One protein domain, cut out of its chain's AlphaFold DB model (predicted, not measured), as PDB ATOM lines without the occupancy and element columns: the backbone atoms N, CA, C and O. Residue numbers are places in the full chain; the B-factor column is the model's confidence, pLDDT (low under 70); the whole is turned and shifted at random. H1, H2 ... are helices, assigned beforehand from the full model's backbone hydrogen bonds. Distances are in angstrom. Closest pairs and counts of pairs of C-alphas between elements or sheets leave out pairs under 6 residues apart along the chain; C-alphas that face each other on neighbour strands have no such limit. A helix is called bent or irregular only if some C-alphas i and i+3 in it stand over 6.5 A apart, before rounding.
ATOM      1  N   HIS A   2     174.771 120.556  73.697       92.31
ATOM      2  CA  HIS A   2     173.379 120.869  74.081       92.31
ATOM      3  C   HIS A   2     172.734 121.873  73.093       92.31
ATOM      4  O   HIS A   2     172.741 123.085  73.326       92.31
ATOM      5  N   PRO A   3     172.271 121.413  71.913       91.56
ATOM      6  CA  PRO A   3     171.869 122.296  70.816       91.56
ATOM      7  C   PRO A   3     170.577 123.078  71.085       91.56
ATOM      8  O   PRO A   3     170.464 124.211  70.614       91.56
ATOM      9  N   ASN A   4     169.615 122.517  71.827       94.38
ATOM     10  CA  ASN A   4     168.369 123.237  72.113       94.38
ATOM     11  C   ASN A   4     168.619 124.379  73.108       94.38
ATOM     12  O   ASN A   4     168.064 125.464  72.956       94.38
ATOM     13  N   THR A   5     169.522 124.169  74.062       96.50
ATOM     14  CA  THR A   5     169.971 125.176  75.023       96.50
ATOM     15  C   THR A   5     170.706 126.312  74.316       96.50
ATOM     16  O   THR A   5     170.397 127.476  74.556       96.50
ATOM     17  N   LYS A   6     171.602 126.012  73.367       96.62
ATOM     18  CA  LYS A   6     172.233 127.053  72.533       96.62
ATOM     19  C   LYS A   6     171.207 127.878  71.759       96.62
ATOM     20  O   LYS A   6     171.309 129.100  71.687       96.62
ATOM     21  N   GLN A   7     170.178 127.226  71.219       95.94
ATOM     22  CA  GLN A   7     169.090 127.928  70.543       95.94
ATOM     23  C   GLN A   7     168.283 128.809  71.511       95.94
ATOM     24  O   GLN A   7     167.905 129.920  71.139       95.94
ATOM     25  N   LEU A   8     168.035 128.347  72.742       97.12
ATOM     26  CA  LEU A   8     167.386 129.136  73.792       97.12
ATOM     27  C   LEU A   8     168.205 130.389  74.133       97.12
ATOM     28  O   LEU A   8     167.640 131.481  74.162       97.12
ATOM     29  N   ILE A   9     169.524 130.252  74.317       97.38
ATOM     30  CA  ILE A   9     170.428 131.379  74.605       97.38
ATOM     31  C   ILE A   9     170.286 132.474  73.542       97.38
ATOM     32  O   ILE A   9     170.177 133.650  73.879       97.38
ATOM     33  N   GLN A  10     170.190 132.105  72.265       95.69
ATOM     34  CA  GLN A  10     170.043 133.057  71.155       95.69
ATOM     35  C   GLN A  10     168.661 133.726  71.079       95.69
ATOM     36  O   GLN A  10     168.513 134.766  70.437       95.69
ATOM     37  N   GLN A  11     167.633 133.131  71.688       96.25
ATOM     38  CA  GLN A  11     166.265 133.660  71.676       96.25
ATOM     39  C   GLN A  11     166.000 134.646  72.817       96.25
ATOM     40  O   GLN A  11     165.137 135.521  72.680       96.25
ATOM     41  N   ILE A  12     166.731 134.518  73.926       95.94
ATOM     42  CA  ILE A  12     166.611 135.408  75.080       95.94
ATOM     43  C   ILE A  12     166.987 136.835  74.664       95.94
ATOM     44  O   ILE A  12     168.035 137.090  74.072       95.94
ATOM     45  N   GLN A  13     166.117 137.791  74.991       95.25
ATOM     46  CA  GLN A  13     166.400 139.214  74.820       95.25
ATOM     47  C   GLN A  13     167.247 139.702  76.002       95.25
ATOM     48  O   GLN A  13     166.738 140.299  76.942       95.25
ATOM     49  N   TRP A  14     168.550 139.412  75.976       94.19
ATOM     50  CA  TRP A  14     169.465 139.666  77.100       94.19
ATOM     51  C   TRP A  14     169.487 141.120  77.581       94.19
ATOM     52  O   TRP A  14     169.654 141.369  78.768       94.19
ATOM     53  N   ASN A  15     169.239 142.076  76.684       92.56
ATOM     54  CA  ASN A  15     169.179 143.502  77.015       92.56
ATOM     55  C   ASN A  15     168.006 143.889  77.932       92.56
ATOM     56  O   ASN A  15     168.020 144.989  78.482       92.56
ATOM     57  N   ASP A  16     167.017 143.010  78.113       92.62
ATOM     58  CA  ASP A  16     165.898 143.231  79.034       92.62
ATOM     59  C   ASP A  16     166.279 142.942  80.499       92.62
ATOM     60  O   ASP A  16     165.496 143.235  81.402       92.62
ATOM     61  N   PHE A  17     167.475 142.391  80.752       90.56
ATOM     62  CA  PHE A  17     167.914 141.956  82.076       90.56
ATOM     63  C   PHE A  17     169.236 142.632  82.483       90.56
ATOM     64  O   PHE A  17     170.303 142.239  82.008       90.56
ATOM     65  N   PRO A  18     169.197 143.642  83.370       85.19
ATOM     66  CA  PRO A  18     170.402 144.277  83.896       85.19
ATOM     67  C   PRO A  18     171.345 143.278  84.589       85.19
ATOM     68  O   PRO A  18     170.887 142.389  85.308       85.19
ATOM     69  N   GLY A  19     172.657 143.454  84.397       85.88
ATOM     70  CA  GLY A  19     173.722 142.679  85.049       85.88
ATOM     71  C   GLY A  19     174.697 143.547  85.847       85.88
ATOM     72  O   GLY A  19     174.496 144.756  85.984       85.88
ATOM     73  N   GLY A  20     175.759 142.929  86.372       72.62
ATOM     74  CA  GLY A  20     176.735 143.600  87.245       72.62
ATOM     75  C   GLY A  20     177.611 144.645  86.561       72.62
ATOM     76  O   GLY A  20     178.096 145.573  87.212       72.62
ATOM     77  N   TYR A  21     177.762 144.545  85.244       78.88
ATOM     78  CA  TYR A  21     178.499 145.486  84.414       78.88
ATOM     79  C   TYR A  21     177.650 145.943  83.229       78.88
ATOM     80  O   TYR A  21     176.721 145.266  82.792       78.88
ATOM     81  N   GLY A  22     178.014 147.089  82.646       78.44
ATOM     82  CA  GLY A  22     177.371 147.577  81.421       78.44
ATOM     83  C   GLY A  22     177.537 146.639  80.217       78.44
ATOM     84  O   GLY A  22     176.751 146.736  79.283       78.44
ATOM     85  N   SER A  23     178.530 145.742  80.248       85.94
ATOM     86  CA  SER A  23     178.793 144.721  79.224       85.94
ATOM     87  C   SER A  23     178.185 143.348  79.541       85.94
ATOM     88  O   SER A  23     178.251 142.455  78.700       85.94
ATOM     89  N   SER A  24     177.551 143.150  80.704       87.75
ATOM     90  CA  SER A  24     177.076 141.821  81.120       87.75
ATOM     91  C   SER A  24     176.088 141.186  80.138       87.75
ATOM     92  O   SER A  24     176.108 139.974  79.952       87.75
ATOM     93  N   THR A  25     175.253 141.981  79.462       91.25
ATOM     94  CA  THR A  25     174.290 141.469  78.469       91.25
ATOM     95  C   THR A  25     174.958 140.981  77.178       91.25
ATOM     96  O   THR A  25     174.346 140.221  76.429       91.25
ATOM     97  N   GLU A  26     176.207 141.382  76.927       92.50
ATOM     98  CA  GLU A  26     177.031 140.936  75.797       92.50
ATOM     99  C   GLU A  26     177.969 139.781  76.192       92.50
ATOM    100  O   GLU A  26     178.261 138.925  75.361       92.50
ATOM    101  N   GLU A  27     178.411 139.730  77.453       93.50
ATOM    102  CA  GLU A  27     179.368 138.735  77.963       93.50
ATOM    103  C   GLU A  27     178.711 137.438  78.453       93.50
ATOM    104  O   GLU A  27     179.239 136.352  78.224       93.50
ATOM    105  N   VAL A  28     177.541 137.514  79.093       96.62
ATOM    106  CA  VAL A  28     176.856 136.324  79.627       96.62
ATOM    107  C   VAL A  28     176.464 135.315  78.534       96.62
ATOM    108  O   VAL A  28     176.717 134.125  78.730       96.62
ATOM    109  N   PRO A  29     175.895 135.713  77.375       97.44
ATOM    110  CA  PRO A  29     175.515 134.753  76.337       97.44
ATOM    111  C   PRO A  29     176.671 133.868  75.834       97.44
ATOM    112  O   PRO A  29     176.507 132.648  75.869       97.44
ATOM    113  N   PRO A  30     177.840 134.397  75.410       97.06
ATOM    114  CA  PRO A  30     178.940 133.554  74.937       97.06
ATOM    115  C   PRO A  30     179.548 132.672  76.040       97.06
ATOM    116  O   PRO A  30     179.989 131.559  75.746       97.06
ATOM    117  N   ILE A  31     179.528 133.113  77.305       97.25
ATOM    118  CA  ILE A  31     179.916 132.270  78.449       97.25
ATOM    119  C   ILE A  31     178.974 131.059  78.539       97.25
ATOM    120  O   ILE A  31     179.421 129.915  78.553       97.25
ATOM    121  N   LEU A  32     177.657 131.279  78.509       97.69
ATOM    122  CA  LEU A  32     176.668 130.195  78.567       97.69
ATOM    123  C   LEU A  32     176.697 129.287  77.326       97.69
ATOM    124  O   LEU A  32     176.468 128.081  77.438       97.69
ATOM    125  N   GLU A  33     176.995 129.827  76.142       96.44
ATOM    126  CA  GLU A  33     177.205 129.012  74.939       96.44
ATOM    127  C   GLU A  33     178.430 128.101  75.085       96.44
ATOM    128  O   GLU A  33     178.374 126.952  74.642       96.44
ATOM    129  N   SER A  34     179.495 128.584  75.737       95.88
ATOM    130  CA  SER A  34     180.703 127.801  76.029       95.88
ATOM    131  C   SER A  34     180.415 126.688  77.039       95.88
ATOM    132  O   SER A  34     180.806 125.543  76.816       95.88
ATOM    133  N   LEU A  35     179.629 126.983  78.081       96.25
ATOM    134  CA  LEU A  35     179.163 125.990  79.059       96.25
ATOM    135  C   LEU A  35     178.447 124.803  78.388       96.25
ATOM    136  O   LEU A  35     178.593 123.661  78.815       96.25
ATOM    137  N   CYS A  36     177.705 125.044  77.300       94.81
ATOM    138  CA  CYS A  36     176.992 123.996  76.562       94.81
ATOM    139  C   CYS A  36     177.914 122.965  75.879       94.81
ATOM    140  O   CYS A  36     177.419 121.921  75.430       94.81
ATOM    141  N   ASP A  37     179.206 123.261  75.742       92.75
ATOM    142  CA  ASP A  37     180.193 122.396  75.089       92.75
ATOM    143  C   ASP A  37     181.176 121.738  76.064       92.75
ATOM    144  O   ASP A  37     181.919 120.857  75.640       92.75
ATOM    145  N   MET A  38     181.171 122.127  77.341       92.50
ATOM    146  CA  MET A  38     182.106 121.604  78.338       92.50
ATOM    147  C   MET A  38     181.775 120.167  78.742       92.50
ATOM    148  O   MET A  38     180.607 119.802  78.913       92.50
ATOM    149  N   GLU A  39     182.824 119.362  78.902       88.19
ATOM    150  CA  GLU A  39     182.738 117.951  79.298       88.19
ATOM    151  C   GLU A  39     183.377 117.685  80.668       88.19
ATOM    152  O   GLU A  39     182.998 116.715  81.319       88.19
ATOM    153  N   GLU A  40     184.279 118.552  81.135       90.31
ATOM    154  CA  GLU A  40     185.021 118.397  82.393       90.31
ATOM    155  C   GLU A  40     184.443 119.293  83.500       90.31
ATOM    156  O   GLU A  40     184.136 120.464  83.272       90.31
ATOM    157  N   GLU A  41     184.310 118.753  84.713       78.94
ATOM    158  CA  GLU A  41     183.709 119.458  85.856       78.94
ATOM    159  C   GLU A  41     184.538 120.678  86.294       78.94
ATOM    160  O   GLU A  41     183.979 121.750  86.519       78.94
ATOM    161  N   ASP A  42     185.869 120.561  86.322       76.12
ATOM    162  CA  ASP A  42     186.773 121.664  86.685       76.12
ATOM    163  C   ASP A  42     186.645 122.861  85.728       76.12
ATOM    164  O   ASP A  42     186.690 124.020  86.149       76.12
ATOM    165  N   GLU A  43     186.449 122.597  84.431       88.81
ATOM    166  CA  GLU A  43     186.227 123.645  83.429       88.81
ATOM    167  C   GLU A  43     184.881 124.338  83.650       88.81
ATOM    168  O   GLU A  43     184.800 125.568  83.585       88.81
ATOM    169  N   VAL A  44     183.844 123.562  83.986       85.88
ATOM    170  CA  VAL A  44     182.521 124.085  84.347       85.88
ATOM    171  C   VAL A  44     182.624 124.989  85.573       85.88
ATOM    172  O   VAL A  44     182.152 126.123  85.530       85.88
ATOM    173  N   LEU A  45     183.271 124.537  86.649       73.94
ATOM    174  CA  LEU A  45     183.438 125.325  87.873       73.94
ATOM    175  C   LEU A  45     184.246 126.603  87.615       73.94
ATOM    176  O   LEU A  45     183.825 127.687  88.025       73.94
ATOM    177  N   SER A  46     185.357 126.504  86.880       77.62
ATOM    178  CA  SER A  46     186.176 127.659  86.499       77.62
ATOM    179  C   SER A  46     185.363 128.705  85.728       77.62
ATOM    180  O   SER A  46     185.404 129.892  86.057       77.62
ATOM    181  N   LEU A  47     184.543 128.275  84.765       90.56
ATOM    182  CA  LEU A  47     183.687 129.170  83.990       90.56
ATOM    183  C   LEU A  47     182.597 129.820  84.858       90.56
ATOM    184  O   LEU A  47     182.378 131.032  84.790       90.56
ATOM    185  N   LEU A  48     181.917 129.026  85.692       82.06
ATOM    186  CA  LEU A  48     180.832 129.498  86.557       82.06
ATOM    187  C   LEU A  48     181.330 130.527  87.582       82.06
ATOM    188  O   LEU A  48     180.770 131.618  87.695       82.06
ATOM    189  N   TYR A  49     182.395 130.211  88.318       72.31
ATOM    190  CA  TYR A  49     182.883 131.062  89.405       72.31
ATOM    191  C   TYR A  49     183.857 132.148  88.937       72.31
ATOM    192  O   TYR A  49     183.853 133.246  89.497       72.31
ATOM    193  N   GLY A  50     184.668 131.870  87.915       65.12
ATOM    194  CA  GLY A  50     185.688 132.787  87.405       65.12
ATOM    195  C   GLY A  50     185.148 133.828  86.427       65.12
ATOM    196  O   GLY A  50     185.510 135.000  86.524       65.12
ATOM    197  N   GLU A  51     184.263 133.428  85.511       84.69
ATOM    198  CA  GLU A  51     183.802 134.299  84.417       84.69
ATOM    199  C   GLU A  51     182.347 134.747  84.606       84.69
ATOM    200  O   GLU A  51     182.022 135.933  84.474       84.69
ATOM    201  N   LEU A  52     181.457 133.821  84.971       91.25
ATOM    202  CA  LEU A  52     180.024 134.097  85.033       91.25
ATOM    203  C   LEU A  52     179.623 134.862  86.306       91.25
ATOM    204  O   LEU A  52     178.854 135.820  86.226       91.25
ATOM    205  N   LEU A  53     180.146 134.482  87.478       83.19
ATOM    206  CA  LEU A  53     179.691 134.978  88.784       83.19
ATOM    207  C   LEU A  53     179.614 136.509  88.880       83.19
ATOM    208  O   LEU A  53     178.601 137.053  89.323       83.19
ATOM    209  N   SER A  54     180.671 137.202  88.455       78.69
ATOM    210  CA  SER A  54     180.781 138.660  88.603       78.69
ATOM    211  C   SER A  54     179.759 139.439  87.762       78.69
ATOM    212  O   SER A  54     179.421 140.573  88.096       78.69
ATOM    213  N   ASN A  55     179.219 138.814  86.711       84.12
ATOM    214  CA  ASN A  55     178.156 139.368  85.878       84.12
ATOM    215  C   ASN A  55     176.763 139.210  86.511       84.12
ATOM    216  O   ASN A  55     175.855 139.980  86.193       84.12
ATOM    217  N   LEU A  56     176.590 138.229  87.404       83.31
ATOM    218  CA  LEU A  56     175.295 137.853  87.989       83.31
ATOM    219  C   LEU A  56     175.114 138.347  89.428       83.31
ATOM    220  O   LEU A  56     173.980 138.505  89.885       83.31
ATOM    221  N   ARG A  57     176.215 138.601  90.145       79.12
ATOM    222  CA  ARG A  57     176.195 138.998  91.554       79.12
ATOM    223  C   ARG A  57     177.351 139.932  91.907       79.12
ATOM    224  O   ARG A  57     178.497 139.683  91.546       79.12
ATOM    225  N   GLN A  58     177.064 140.938  92.735       67.12
ATOM    226  CA  GLN A  58     178.079 141.758  93.399       67.12
ATOM    227  C   GLN A  58     177.767 141.897  94.894       67.12
ATOM    228  O   GLN A  58     176.770 142.497  95.295       67.12
ATOM    229  N   GLY A  59     178.631 141.342  95.749       64.12
ATOM    230  CA  GLY A  59     178.402 141.343  97.196       64.12
ATOM    231  C   GLY A  59     177.125 140.580  97.569       64.12
ATOM    232  O   GLY A  59     177.086 139.354  97.461       64.12
ATOM    233  N   TYR A  60     176.091 141.292  98.023       62.91
ATOM    234  CA  TYR A  60     174.771 140.735  98.358       62.91
ATOM    235  C   TYR A  60     173.698 140.997  97.291       62.91
ATOM    236  O   TYR A  60     172.582 140.501  97.420       62.91
ATOM    237  N   ILE A  61     174.017 141.782  96.260       70.25
ATOM    238  CA  ILE A  61     173.080 142.127  95.194       70.25
ATOM    239  C   ILE A  61     173.144 141.034  94.133       70.25
ATOM    240  O   ILE A  61     174.215 140.745  93.594       70.25
ATOM    241  N   VAL A  62     171.986 140.447  93.850       82.25
ATOM    242  CA  VAL A  62     171.752 139.524  92.743       82.25
ATOM    243  C   VAL A  62     171.065 140.314  91.631       82.25
ATOM    244  O   VAL A  62     170.140 141.072  91.907       82.25
ATOM    245  N   PHE A  63     171.559 140.208  90.397       86.25
ATOM    246  CA  PHE A  63     171.042 140.985  89.267       86.25
ATOM    247  C   PHE A  63     169.988 140.204  88.469       86.25
ATOM    248  O   PHE A  63     170.049 138.976  88.374       86.25
ATOM    249  N   ASP A  64     169.066 140.921  87.817       89.44
ATOM    250  CA  ASP A  64     167.944 140.338  87.063       89.44
ATOM    251  C   ASP A  64     168.383 139.375  85.950       89.44
ATOM    252  O   ASP A  64     167.651 138.437  85.622       89.44
ATOM    253  N   ILE A  65     169.581 139.575  85.389       92.56
ATOM    254  CA  ILE A  65     170.189 138.697  84.375       92.56
ATOM    255  C   ILE A  65     170.381 137.252  84.857       92.56
ATOM    256  O   ILE A  65     170.473 136.342  84.036       92.56
ATOM    257  N   LEU A  66     170.350 136.993  86.165       93.00
ATOM    258  CA  LEU A  66     170.351 135.633  86.699       93.00
ATOM    259  C   LEU A  66     169.081 134.843  86.328       93.00
ATOM    260  O   LEU A  66     169.142 133.625  86.170       93.00
ATOM    261  N   ASN A  67     167.932 135.501  86.141       91.06
ATOM    262  CA  ASN A  67     166.679 134.823  85.786       91.06
ATOM    263  C   ASN A  67     166.765 134.040  84.462       91.06
ATOM    264  O   ASN A  67     166.422 132.853  84.454       91.06
ATOM    265  N   PRO A  68     167.209 134.639  83.339       94.19
ATOM    266  CA  PRO A  68     167.445 133.878  82.117       94.19
ATOM    267  C   PRO A  68     168.586 132.859  82.255       94.19
ATOM    268  O   PRO A  68     168.510 131.808  81.624       94.19
ATOM    269  N   VAL A  69     169.588 133.081  83.116       96.50
ATOM    270  CA  VAL A  69     170.631 132.067  83.387       96.50
ATOM    271  C   VAL A  69     170.035 130.799  84.012       96.50
ATOM    272  O   VAL A  69     170.335 129.701  83.553       96.50
ATOM    273  N   ILE A  70     169.126 130.920  84.988       94.94
ATOM    274  CA  ILE A  70     168.442 129.755  85.583       94.94
ATOM    275  C   ILE A  70     167.616 129.000  84.528       94.94
ATOM    276  O   ILE A  70     167.567 127.773  84.557       94.94
ATOM    277  N   GLN A  71     167.001 129.702  83.568       94.62
ATOM    278  CA  GLN A  71     166.288 129.060  82.451       94.62
ATOM    279  C   GLN A  71     167.236 128.277  81.535       94.62
ATOM    280  O   GLN A  71     166.895 127.188  81.073       94.62
ATOM    281  N   VAL A  72     168.435 128.808  81.290       97.06
ATOM    282  CA  VAL A  72     169.479 128.103  80.538       97.06
ATOM    283  C   VAL A  72     169.940 126.861  81.302       97.06
ATOM    284  O   VAL A  72     170.028 125.794  80.702       97.06
ATOM    285  N   PHE A  73     170.146 126.950  82.618       97.06
ATOM    286  CA  PHE A  73     170.503 125.791  83.447       97.06
ATOM    287  C   PHE A  73     169.400 124.728  83.465       97.06
ATOM    288  O   PHE A  73     169.683 123.541  83.329       97.06
ATOM    289  N   ASP A  74     168.135 125.137  83.570       95.69
ATOM    290  CA  ASP A  74     166.983 124.239  83.450       95.69
ATOM    291  C   ASP A  74     166.965 123.516  82.089       95.69
ATOM    292  O   ASP A  74     166.746 122.304  82.027       95.69
ATOM    293  N   SER A  75     167.252 124.233  80.998       96.31
ATOM    294  CA  SER A  75     167.371 123.648  79.657       96.31
ATOM    295  C   SER A  75     168.546 122.669  79.547       96.31
ATOM    296  O   SER A  75     168.372 121.584  78.991       96.31
ATOM    297  N   LEU A  76     169.706 122.999  80.125       96.25
ATOM    298  CA  LEU A  76     170.871 122.108  80.180       96.25
ATOM    299  C   LEU A  76     170.532 120.794  80.887       96.25
ATOM    300  O   LEU A  76     170.776 119.719  80.341       96.25
ATOM    301  N   CYS A  77     169.908 120.864  82.065       93.62
ATOM    302  CA  CYS A  77     169.489 119.674  82.804       93.62
ATOM    303  C   CYS A  77     168.479 118.826  82.008       93.62
ATOM    304  O   CYS A  77     168.586 117.600  81.991       93.62
ATOM    305  N   LYS A  78     167.541 119.451  81.279       94.06
ATOM    306  CA  LYS A  78     166.592 118.745  80.389       94.06
ATOM    307  C   LYS A  78     167.262 118.063  79.198       94.06
ATOM    308  O   LYS A  78     166.730 117.076  78.694       94.06
ATOM    309  N   GLU A  79     168.401 118.577  78.750       93.94
ATOM    310  CA  GLU A  79     169.242 117.958  77.722       93.94
ATOM    311  C   GLU A  79     170.309 117.014  78.302       93.94
ATOM    312  O   GLU A  79     171.216 116.607  77.577       93.94
ATOM    313  N   SER A  80     170.173 116.615  79.572       91.69
ATOM    314  CA  SER A  80     171.069 115.675  80.256       91.69
ATOM    315  C   SER A  80     172.517 116.166  80.357       91.69
ATOM    316  O   SER A  80     173.449 115.403  80.093       91.69
ATOM    317  N   PHE A  81     172.705 117.430  80.747       93.62
ATOM    318  CA  PHE A  81     174.021 117.973  81.087       93.62
ATOM    319  C   PHE A  81     174.757 117.086  82.096       93.62
ATOM    320  O   PHE A  81     174.156 116.586  83.046       93.62
ATOM    321  N   SER A  82     176.057 116.888  81.877       88.69
ATOM    322  CA  SER A  82     176.866 115.923  82.632       88.69
ATOM    323  C   SER A  82     177.137 116.343  84.078       88.69
ATOM    324  O   SER A  82     177.291 115.467  84.923       88.69
ATOM    325  N   HIS A  83     177.115 117.649  84.370       89.25
ATOM    326  CA  HIS A  83     177.520 118.213  85.668       89.25
ATOM    327  C   HIS A  83     176.417 119.057  86.329       89.25
ATOM    328  O   HIS A  83     176.621 120.234  86.629       89.25
ATOM    329  N   PRO A  84     175.205 118.512  86.548       87.38
ATOM    330  CA  PRO A  84     174.091 119.288  87.090       87.38
ATOM    331  C   PRO A  84     174.340 119.732  88.541       87.38
ATOM    332  O   PRO A  84     173.851 120.786  88.944       87.38
ATOM    333  N   ALA A  85     175.132 118.978  89.315       78.00
ATOM    334  CA  ALA A  85     175.503 119.332  90.687       78.00
ATOM    335  C   ALA A  85     176.288 120.656  90.754       78.00
ATOM    336  O   ALA A  85     175.940 121.520  91.552       78.00
ATOM    337  N   ALA A  86     177.232 120.883  89.833       77.81
ATOM    338  CA  ALA A  86     177.973 122.141  89.745       77.81
ATOM    339  C   ALA A  86     177.050 123.357  89.510       77.81
ATOM    340  O   ALA A  86     177.263 124.429  90.080       77.81
ATOM    341  N   LEU A  87     175.982 123.190  88.716       90.12
ATOM    342  CA  LEU A  87     174.975 124.239  88.503       90.12
ATOM    343  C   LEU A  87     174.177 124.526  89.783       90.12
ATOM    344  O   LEU A  87     173.897 125.686  90.092       90.12
ATOM    345  N   LEU A  88     173.805 123.477  90.524       81.38
ATOM    346  CA  LEU A  88     173.105 123.593  91.803       81.38
ATOM    347  C   LEU A  88     173.964 124.321  92.842       81.38
ATOM    348  O   LEU A  88     173.477 125.268  93.459       81.38
ATOM    349  N   ASP A  89     175.227 123.930  92.991       70.75
ATOM    350  CA  ASP A  89     176.139 124.530  93.966       70.75
ATOM    351  C   ASP A  89     176.440 125.991  93.637       70.75
ATOM    352  O   ASP A  89     176.418 126.848  94.522       70.75
ATOM    353  N   PHE A  90     176.597 126.320  92.353       80.50
ATOM    354  CA  PHE A  90     176.717 127.708  91.918       80.50
ATOM    355  C   PHE A  90     175.478 128.542  92.279       80.50
ATOM    356  O   PHE A  90     175.605 129.637  92.832       80.50
ATOM    357  N   LEU A  91     174.264 128.039  92.022       85.06
ATOM    358  CA  LEU A  91     173.036 128.749  92.399       85.06
ATOM    359  C   LEU A  91     172.887 128.875  93.920       85.06
ATOM    360  O   LEU A  91     172.469 129.928  94.406       85.06
ATOM    361  N   ALA A  92     173.266 127.844  94.675       68.38
ATOM    362  CA  ALA A  92     173.290 127.888  96.130       68.38
ATOM    363  C   ALA A  92     174.263 128.954  96.648       68.38
ATOM    364  O   ALA A  92     173.916 129.716  97.556       68.38
ATOM    365  N   TYR A  93     175.441 129.073  96.032       68.88
ATOM    366  CA  TYR A  93     176.399 130.133  96.325       68.88
ATOM    367  C   TYR A  93     175.811 131.519  96.029       68.88
ATOM    368  O   TYR A  93     175.870 132.417  96.873       68.88
ATOM    369  N   VAL A  94     175.200 131.708  94.856       75.31
ATOM    370  CA  VAL A  94     174.593 132.988  94.456       75.31
ATOM    371  C   VAL A  94     173.472 133.405  95.416       75.31
ATOM    372  O   VAL A  94     173.488 134.538  95.897       75.31
ATOM    373  N   TYR A  95     172.575 132.483  95.773       75.62
ATOM    374  CA  TYR A  95     171.439 132.723  96.676       75.62
ATOM    375  C   TYR A  95     171.730 132.436  98.151       75.62
ATOM    376  O   TYR A  95     170.802 132.331  98.955       75.62
ATOM    377  N   THR A  96     172.999 132.322  98.551       65.94
ATOM    378  CA  THR A  96     173.360 131.959  99.932       65.94
ATOM    379  C   THR A  96     172.689 132.870 100.968       65.94
ATOM    380  O   THR A  96     172.308 132.404 102.040       65.94
ATOM    381  N   LEU A  97     172.489 134.159 100.671       60.50
ATOM    382  CA  LEU A  97     171.828 135.092 101.592       60.50
ATOM    383  C   LEU A  97     170.303 134.921 101.648       60.50
ATOM    384  O   LEU A  97     169.739 134.994 102.741       60.50
ATOM    385  N   ASP A  98     169.636 134.660 100.522       69.69
ATOM    386  CA  ASP A  98     168.194 134.368 100.485       69.69
ATOM    387  C   ASP A  98     167.887 133.033 101.181       69.69
ATOM    388  O   ASP A  98     166.959 132.950 101.987       69.69
ATOM    389  N   ILE A  99     168.729 132.019 100.953       62.41
ATOM    390  CA  ILE A  99     168.729 130.739 101.672       62.41
ATOM    391  C   ILE A  99     168.805 130.972 103.182       62.41
ATOM    392  O   ILE A  99     167.958 130.492 103.934       62.41
ATOM    393  N   ARG A 100     169.799 131.742 103.635       54.50
ATOM    394  CA  ARG A 100     170.005 132.023 105.061       54.50
ATOM    395  C   ARG A 100     168.862 132.839 105.661       54.50
ATOM    396  O   ARG A 100     168.459 132.570 106.784       54.50
ATOM    397  N   SER A 101     168.309 133.798 104.917       55.53
ATOM    398  CA  SER A 101     167.178 134.622 105.368       55.53
ATOM    399  C   SER A 101     165.878 133.819 105.493       55.53
ATOM    400  O   SER A 101     165.054 134.117 106.353       55.53
ATOM    401  N   ALA A 102     165.700 132.785 104.667       54.56
ATOM    402  CA  ALA A 102     164.551 131.881 104.718       54.56
ATOM    403  C   ALA A 102     164.621 130.849 105.864       54.56
ATOM    404  O   ALA A 102     163.654 130.122 106.089       54.56
ATOM    405  N   VAL A 103     165.749 130.782 106.575       48.41
ATOM    406  CA  VAL A 103     166.089 129.738 107.543       48.41
ATOM    407  C   VAL A 103     166.396 130.425 108.893       48.41
ATOM    408  O   VAL A 103     167.536 130.840 109.096       48.41
ATOM    409  N   PRO A 104     165.405 130.560 109.818       38.81
ATOM    410  CA  PRO A 104     165.433 131.340 111.084       38.81
ATOM    411  C   PRO A 104     166.536 131.055 112.126       38.81
ATOM    412  O   PRO A 104     166.397 131.413 113.290       38.81
ATOM    413  N   LEU A 105     167.601 130.360 111.744       32.91
ATOM    414  CA  LEU A 105     168.603 129.763 112.622       32.91
ATOM    415  C   LEU A 105     169.996 129.727 112.013       32.91
ATOM    416  O   LEU A 105     170.984 129.744 112.732       32.91
ATOM    417  N   LEU A 106     170.056 129.793 110.679       35.47
ATOM    418  CA  LEU A 106     171.202 130.375 109.982       35.47
ATOM    419  C   LEU A 106     171.231 131.906 110.147       35.47
ATOM    420  O   LEU A 106     172.108 132.588 109.615       35.47
ATOM    421  N   THR A 107     170.281 132.455 110.908       32.09
ATOM    422  CA  THR A 107     170.346 133.781 111.509       32.09
ATOM    423  C   THR A 107     171.212 133.699 112.779       32.09
ATOM    424  O   THR A 107     170.750 133.207 113.801       32.09
ATOM    425  N   MET A 108     172.462 134.147 112.858       33.59
ATOM    426  CA  MET A 108     173.335 134.893 111.958       33.59
ATOM    427  C   MET A 108     174.792 134.666 112.421       33.59
ATOM    428  O   MET A 108     175.091 134.985 113.573       33.59
ATOM    429  N   PRO A 109     175.737 134.323 111.535       36.94
ATOM    430  CA  PRO A 109     177.090 134.878 111.575       36.94
ATOM    431  C   PRO A 109     177.015 136.395 111.371       36.94
ATOM    432  O   PRO A 109     176.346 136.870 110.447       36.94
ATOM    433  N   VAL A 110     177.718 137.210 112.150       35.69
ATOM    434  CA  VAL A 110     177.584 138.675 112.045       35.69
ATOM    435  C   VAL A 110     178.408 139.277 110.918       35.69
ATOM    436  O   VAL A 110     178.023 140.353 110.453       35.69
ATOM    437  N   ARG A 111     179.344 138.536 110.300       35.12
ATOM    438  CA  ARG A 111     179.841 138.839 108.938       35.12
ATOM    439  C   ARG A 111     178.699 139.090 107.954       35.12
ATOM    440  O   ARG A 111     178.873 139.873 107.029       35.12
ATOM    441  N   TYR A 112     177.521 138.503 108.181       39.28
ATOM    442  CA  TYR A 112     176.355 138.634 107.308       39.28
ATOM    443  C   TYR A 112     175.159 139.333 107.961       39.28
ATOM    444  O   TYR A 112     174.098 139.420 107.352       39.28
ATOM    445  N   SER A 113     175.339 139.959 109.129       34.44
ATOM    446  CA  SER A 113     174.386 140.970 109.621       34.44
ATOM    447  C   SER A 113     174.380 142.262 108.777       34.44
ATOM    448  O   SER A 113     173.519 143.114 108.978       34.44
ATOM    449  N   PHE A 114     175.279 142.353 107.783       36.81
ATOM    450  CA  PHE A 114     175.262 143.291 106.640       36.81
ATOM    451  C   PHE A 114     174.466 142.774 105.443       36.81
ATOM    452  O   PHE A 114     174.186 143.527 104.522       36.81
ATOM    453  N   GLY A 115     174.139 141.482 105.440       35.06
ATOM    454  CA  GLY A 115     173.405 140.777 104.396       35.06
ATOM    455  C   GLY A 115     172.019 140.340 104.855       35.06
ATOM    456  O   GLY A 115     171.462 139.417 104.267       35.06
ATOM    457  N   ARG A 116     171.440 140.975 105.888       38.16
ATOM    458  CA  ARG A 116     169.985 140.913 106.020       38.16
ATOM    459  C   ARG A 116     169.439 141.641 104.801       38.16
ATOM    460  O   ARG A 116     169.541 142.863 104.721       38.16
ATOM    461  N   LYS A 117     168.867 140.898 103.860       42.47
ATOM    462  CA  LYS A 117     167.946 141.503 102.911       42.47
ATOM    463  C   LYS A 117     166.772 142.004 103.760       42.47
ATOM    464  O   LYS A 117     166.023 141.209 104.323       42.47
ATOM    465  N   GLU A 118     166.700 143.316 103.996       44.03
ATOM    466  CA  GLU A 118     165.461 143.934 104.503       44.03
ATOM    467  C   GLU A 118     164.341 143.805 103.460       44.03
ATOM    468  O   GLU A 118     163.160 143.870 103.791       44.03
ATOM    469  N   GLU A 119     164.740 143.597 102.207       51.53
ATOM    470  CA  GLU A 119     163.888 143.373 101.055       51.53
ATOM    471  C   GLU A 119     163.470 141.905 100.937       51.53
ATOM    472  O   GLU A 119     164.125 140.997 101.454       51.53
ATOM    473  N   GLU A 120     162.359 141.680 100.239       55.88
ATOM    474  CA  GLU A 120     161.880 140.337  99.930       55.88
ATOM    475  C   GLU A 120     162.967 139.507  99.218       55.88
ATOM    476  O   GLU A 120     163.845 140.070  98.543       55.88
ATOM    477  N   PRO A 121     162.927 138.165  99.364       62.59
ATOM    478  CA  PRO A 121     163.821 137.286  98.629       62.59
ATOM    479  C   PRO A 121     163.829 137.668  97.158       62.59
ATOM    480  O   PRO A 121     162.796 138.074  96.620       62.59
ATOM    481  N   ASP A 122     164.992 137.556  96.524       68.44
ATOM    482  CA  ASP A 122     165.104 137.887  95.107       68.44
ATOM    483  C   ASP A 122     163.989 137.183  94.314       68.44
ATOM    484  O   ASP A 122     163.730 136.004  94.577       68.44
ATOM    485  N   PRO A 123     163.299 137.844  93.368       66.50
ATOM    486  CA  PRO A 123     162.290 137.175  92.550       66.50
ATOM    487  C   PRO A 123     162.825 135.891  91.893       66.50
ATOM    488  O   PRO A 123     162.098 134.899  91.771       66.50
ATOM    489  N   GLY A 124     164.115 135.867  91.548       76.75
ATOM    490  CA  GLY A 124     164.817 134.700  91.030       76.75
ATOM    491  C   GLY A 124     165.032 133.577  92.048       76.75
ATOM    492  O   GLY A 124     165.205 132.422  91.653       76.75
ATOM    493  N   PHE A 125     164.920 133.834  93.353       82.19
ATOM    494  CA  PHE A 125     164.981 132.796  94.384       82.19
ATOM    495  C   PHE A 125     163.823 131.795  94.252       82.19
ATOM    496  O   PHE A 125     164.000 130.594  94.466       82.19
ATOM    497  N   ALA A 126     162.639 132.248  93.824       83.62
ATOM    498  CA  ALA A 126     161.530 131.350  93.493       83.62
ATOM    499  C   ALA A 126     161.853 130.467  92.271       83.62
ATOM    500  O   ALA A 126     161.509 129.278  92.250       83.62
ATOM    501  N   SER A 127     162.557 131.023  91.280       85.62
ATOM    502  CA  SER A 127     163.061 130.279  90.120       85.62
ATOM    503  C   SER A 127     164.086 129.229  90.542       85.62
ATOM    504  O   SER A 127     163.996 128.090  90.094       85.62
ATOM    505  N   PHE A 128     164.987 129.553  91.472       88.25
ATOM    506  CA  PHE A 128     165.932 128.588  92.035       88.25
ATOM    507  C   PHE A 128     165.232 127.446  92.785       88.25
ATOM    508  O   PHE A 128     165.510 126.276  92.521       88.25
ATOM    509  N   LYS A 129     164.257 127.751  93.653       86.25
ATOM    510  CA  LYS A 129     163.436 126.713  94.305       86.25
ATOM    511  C   LYS A 129     162.757 125.808  93.278       86.25
ATOM    512  O   LYS A 129     162.727 124.592  93.445       86.25
ATOM    513  N   THR A 130     162.230 126.392  92.205       88.81
ATOM    514  CA  THR A 130     161.583 125.640  91.121       88.81
ATOM    515  C   THR A 130     162.579 124.745  90.387       88.81
ATOM    516  O   THR A 130     162.288 123.567  90.196       88.81
ATOM    517  N   PHE A 131     163.760 125.266  90.047       91.06
ATOM    518  CA  PHE A 131     164.853 124.511  89.433       91.06
ATOM    519  C   PHE A 131     165.262 123.313  90.298       91.06
ATOM    520  O   PHE A 131     165.269 122.179  89.817       91.06
ATOM    521  N   PHE A 132     165.495 123.530  91.597       88.62
ATOM    522  CA  PHE A 132     165.795 122.442  92.528       88.62
ATOM    523  C   PHE A 132     164.674 121.393  92.547       88.62
ATOM    524  O   PHE A 132     164.932 120.195  92.420       88.62
ATOM    525  N   LYS A 133     163.414 121.848  92.637       88.12
ATOM    526  CA  LYS A 133     162.232 120.976  92.659       88.12
ATOM    527  C   LYS A 133     162.070 120.129  91.393       88.12
ATOM    528  O   LYS A 133     161.477 119.057  91.454       88.12
ATOM    529  N   GLN A 134     162.546 120.610  90.252       89.31
ATOM    530  CA  GLN A 134     162.409 119.915  88.975       89.31
ATOM    531  C   GLN A 134     163.501 118.870  88.743       89.31
ATOM    532  O   GLN A 134     163.199 117.821  88.180       89.31
ATOM    533  N   HIS A 135     164.737 119.147  89.164       87.56
ATOM    534  CA  HIS A 135     165.901 118.354  88.741       87.56
ATOM    535  C   HIS A 135     166.542 117.525  89.853       87.56
ATOM    536  O   HIS A 135     167.087 116.458  89.583       87.56
TER     537      HIS A 135
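This is residues 2 to 135 of the 375 residues of an uncharacterized protein of Chitinophaga sp. S165 (UniProt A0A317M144). Six helices stand side by side, nearly aligned: H1, H4 and H7 form a row, H2 and H5 lie along one side of it, and H3 packs on H2 and H5 on the side away from the row. The short helix H6 and the link of residues 102 to 122 lie at one end of the longest axis, beyond H5 and H7. H2, H3, H4, H5 and H7 make an up-and-down bundle, each running against the one before it in the chain. The printed part has 134 residues, with seven named helices, H1 to H7 in chain order, and no named strand; the class is all helix. It is compact, with a radius of gyration of the C-alphas of 14.8 A and spans of 43 by 30 by 24 A.

The longest helix, H3, residues 41 to 56, has a kink of 33 degrees near residue 50, and is irregular, but only just: C-alphas 51 and 54 are 6.8 A apart. It touches H2, residues 24 to 35, in a helical hairpin at a shallow tilt of 11 degrees, closest at the C-alphas of Ser 24 and Asn 55, 5.5 A. H3 also touches H5, residues 84 to 94, the same way at a shallow tilt of 31 degrees, closest at the C-alphas of Leu 45 and Ala 86, 6.6 A. H1, residues 3 to 11, forms a helical hairpin with H2, touching its residues 29 to 33 alone; the C-alphas of Lys 6 and Glu 33 are closest, at 5.9 A. H4, residues 66 to 78, touches H1 with residues 72 to 76 alone, opposite ways, closest at the C-alphas of Thr 5 and Ser 75, 5.5 A. H7, residues 123 to 135, touches H4 the same way at a shallow tilt of 7 degrees, closest at the C-alphas of Asn 67 and Gly 124, 5.6 A. H6, residues 96 to 101, is close to H5 but not clearly touching it, at a steep tilt of 59 degrees, closest at the C-alphas of Ala 92 and Ile 99, 7.7 A. H3 and H7 are apart. In H1, H4, H5 and H6 every O i to N i+4 pair is within hydrogen-bond range; in H2 6 of 8 are, in H3 7 of 12 and in H7 8 of 9.

H3 is 20.3 A long, H7 19.5 A, H4 18.4 A, H2 16.1 A, H5 15.6 A, H1 12.7 A and H6 8.7 A. H1 begins at C-alpha 3, (171.869, 122.296, 70.816). H3 begins at C-alpha 41, (183.709, 119.458, 85.856). H7 ends at C-alpha 135, (165.901, 118.354, 88.741).

The C-alphas of Pro 3 and Val 110 are the two farthest apart, 44.7 A. The printed part has no cut. The links H1 to H2 and H6 to H7 are long. The mean pLDDT of the printed part is 79.0; residues 96 to 123 are among those under 70.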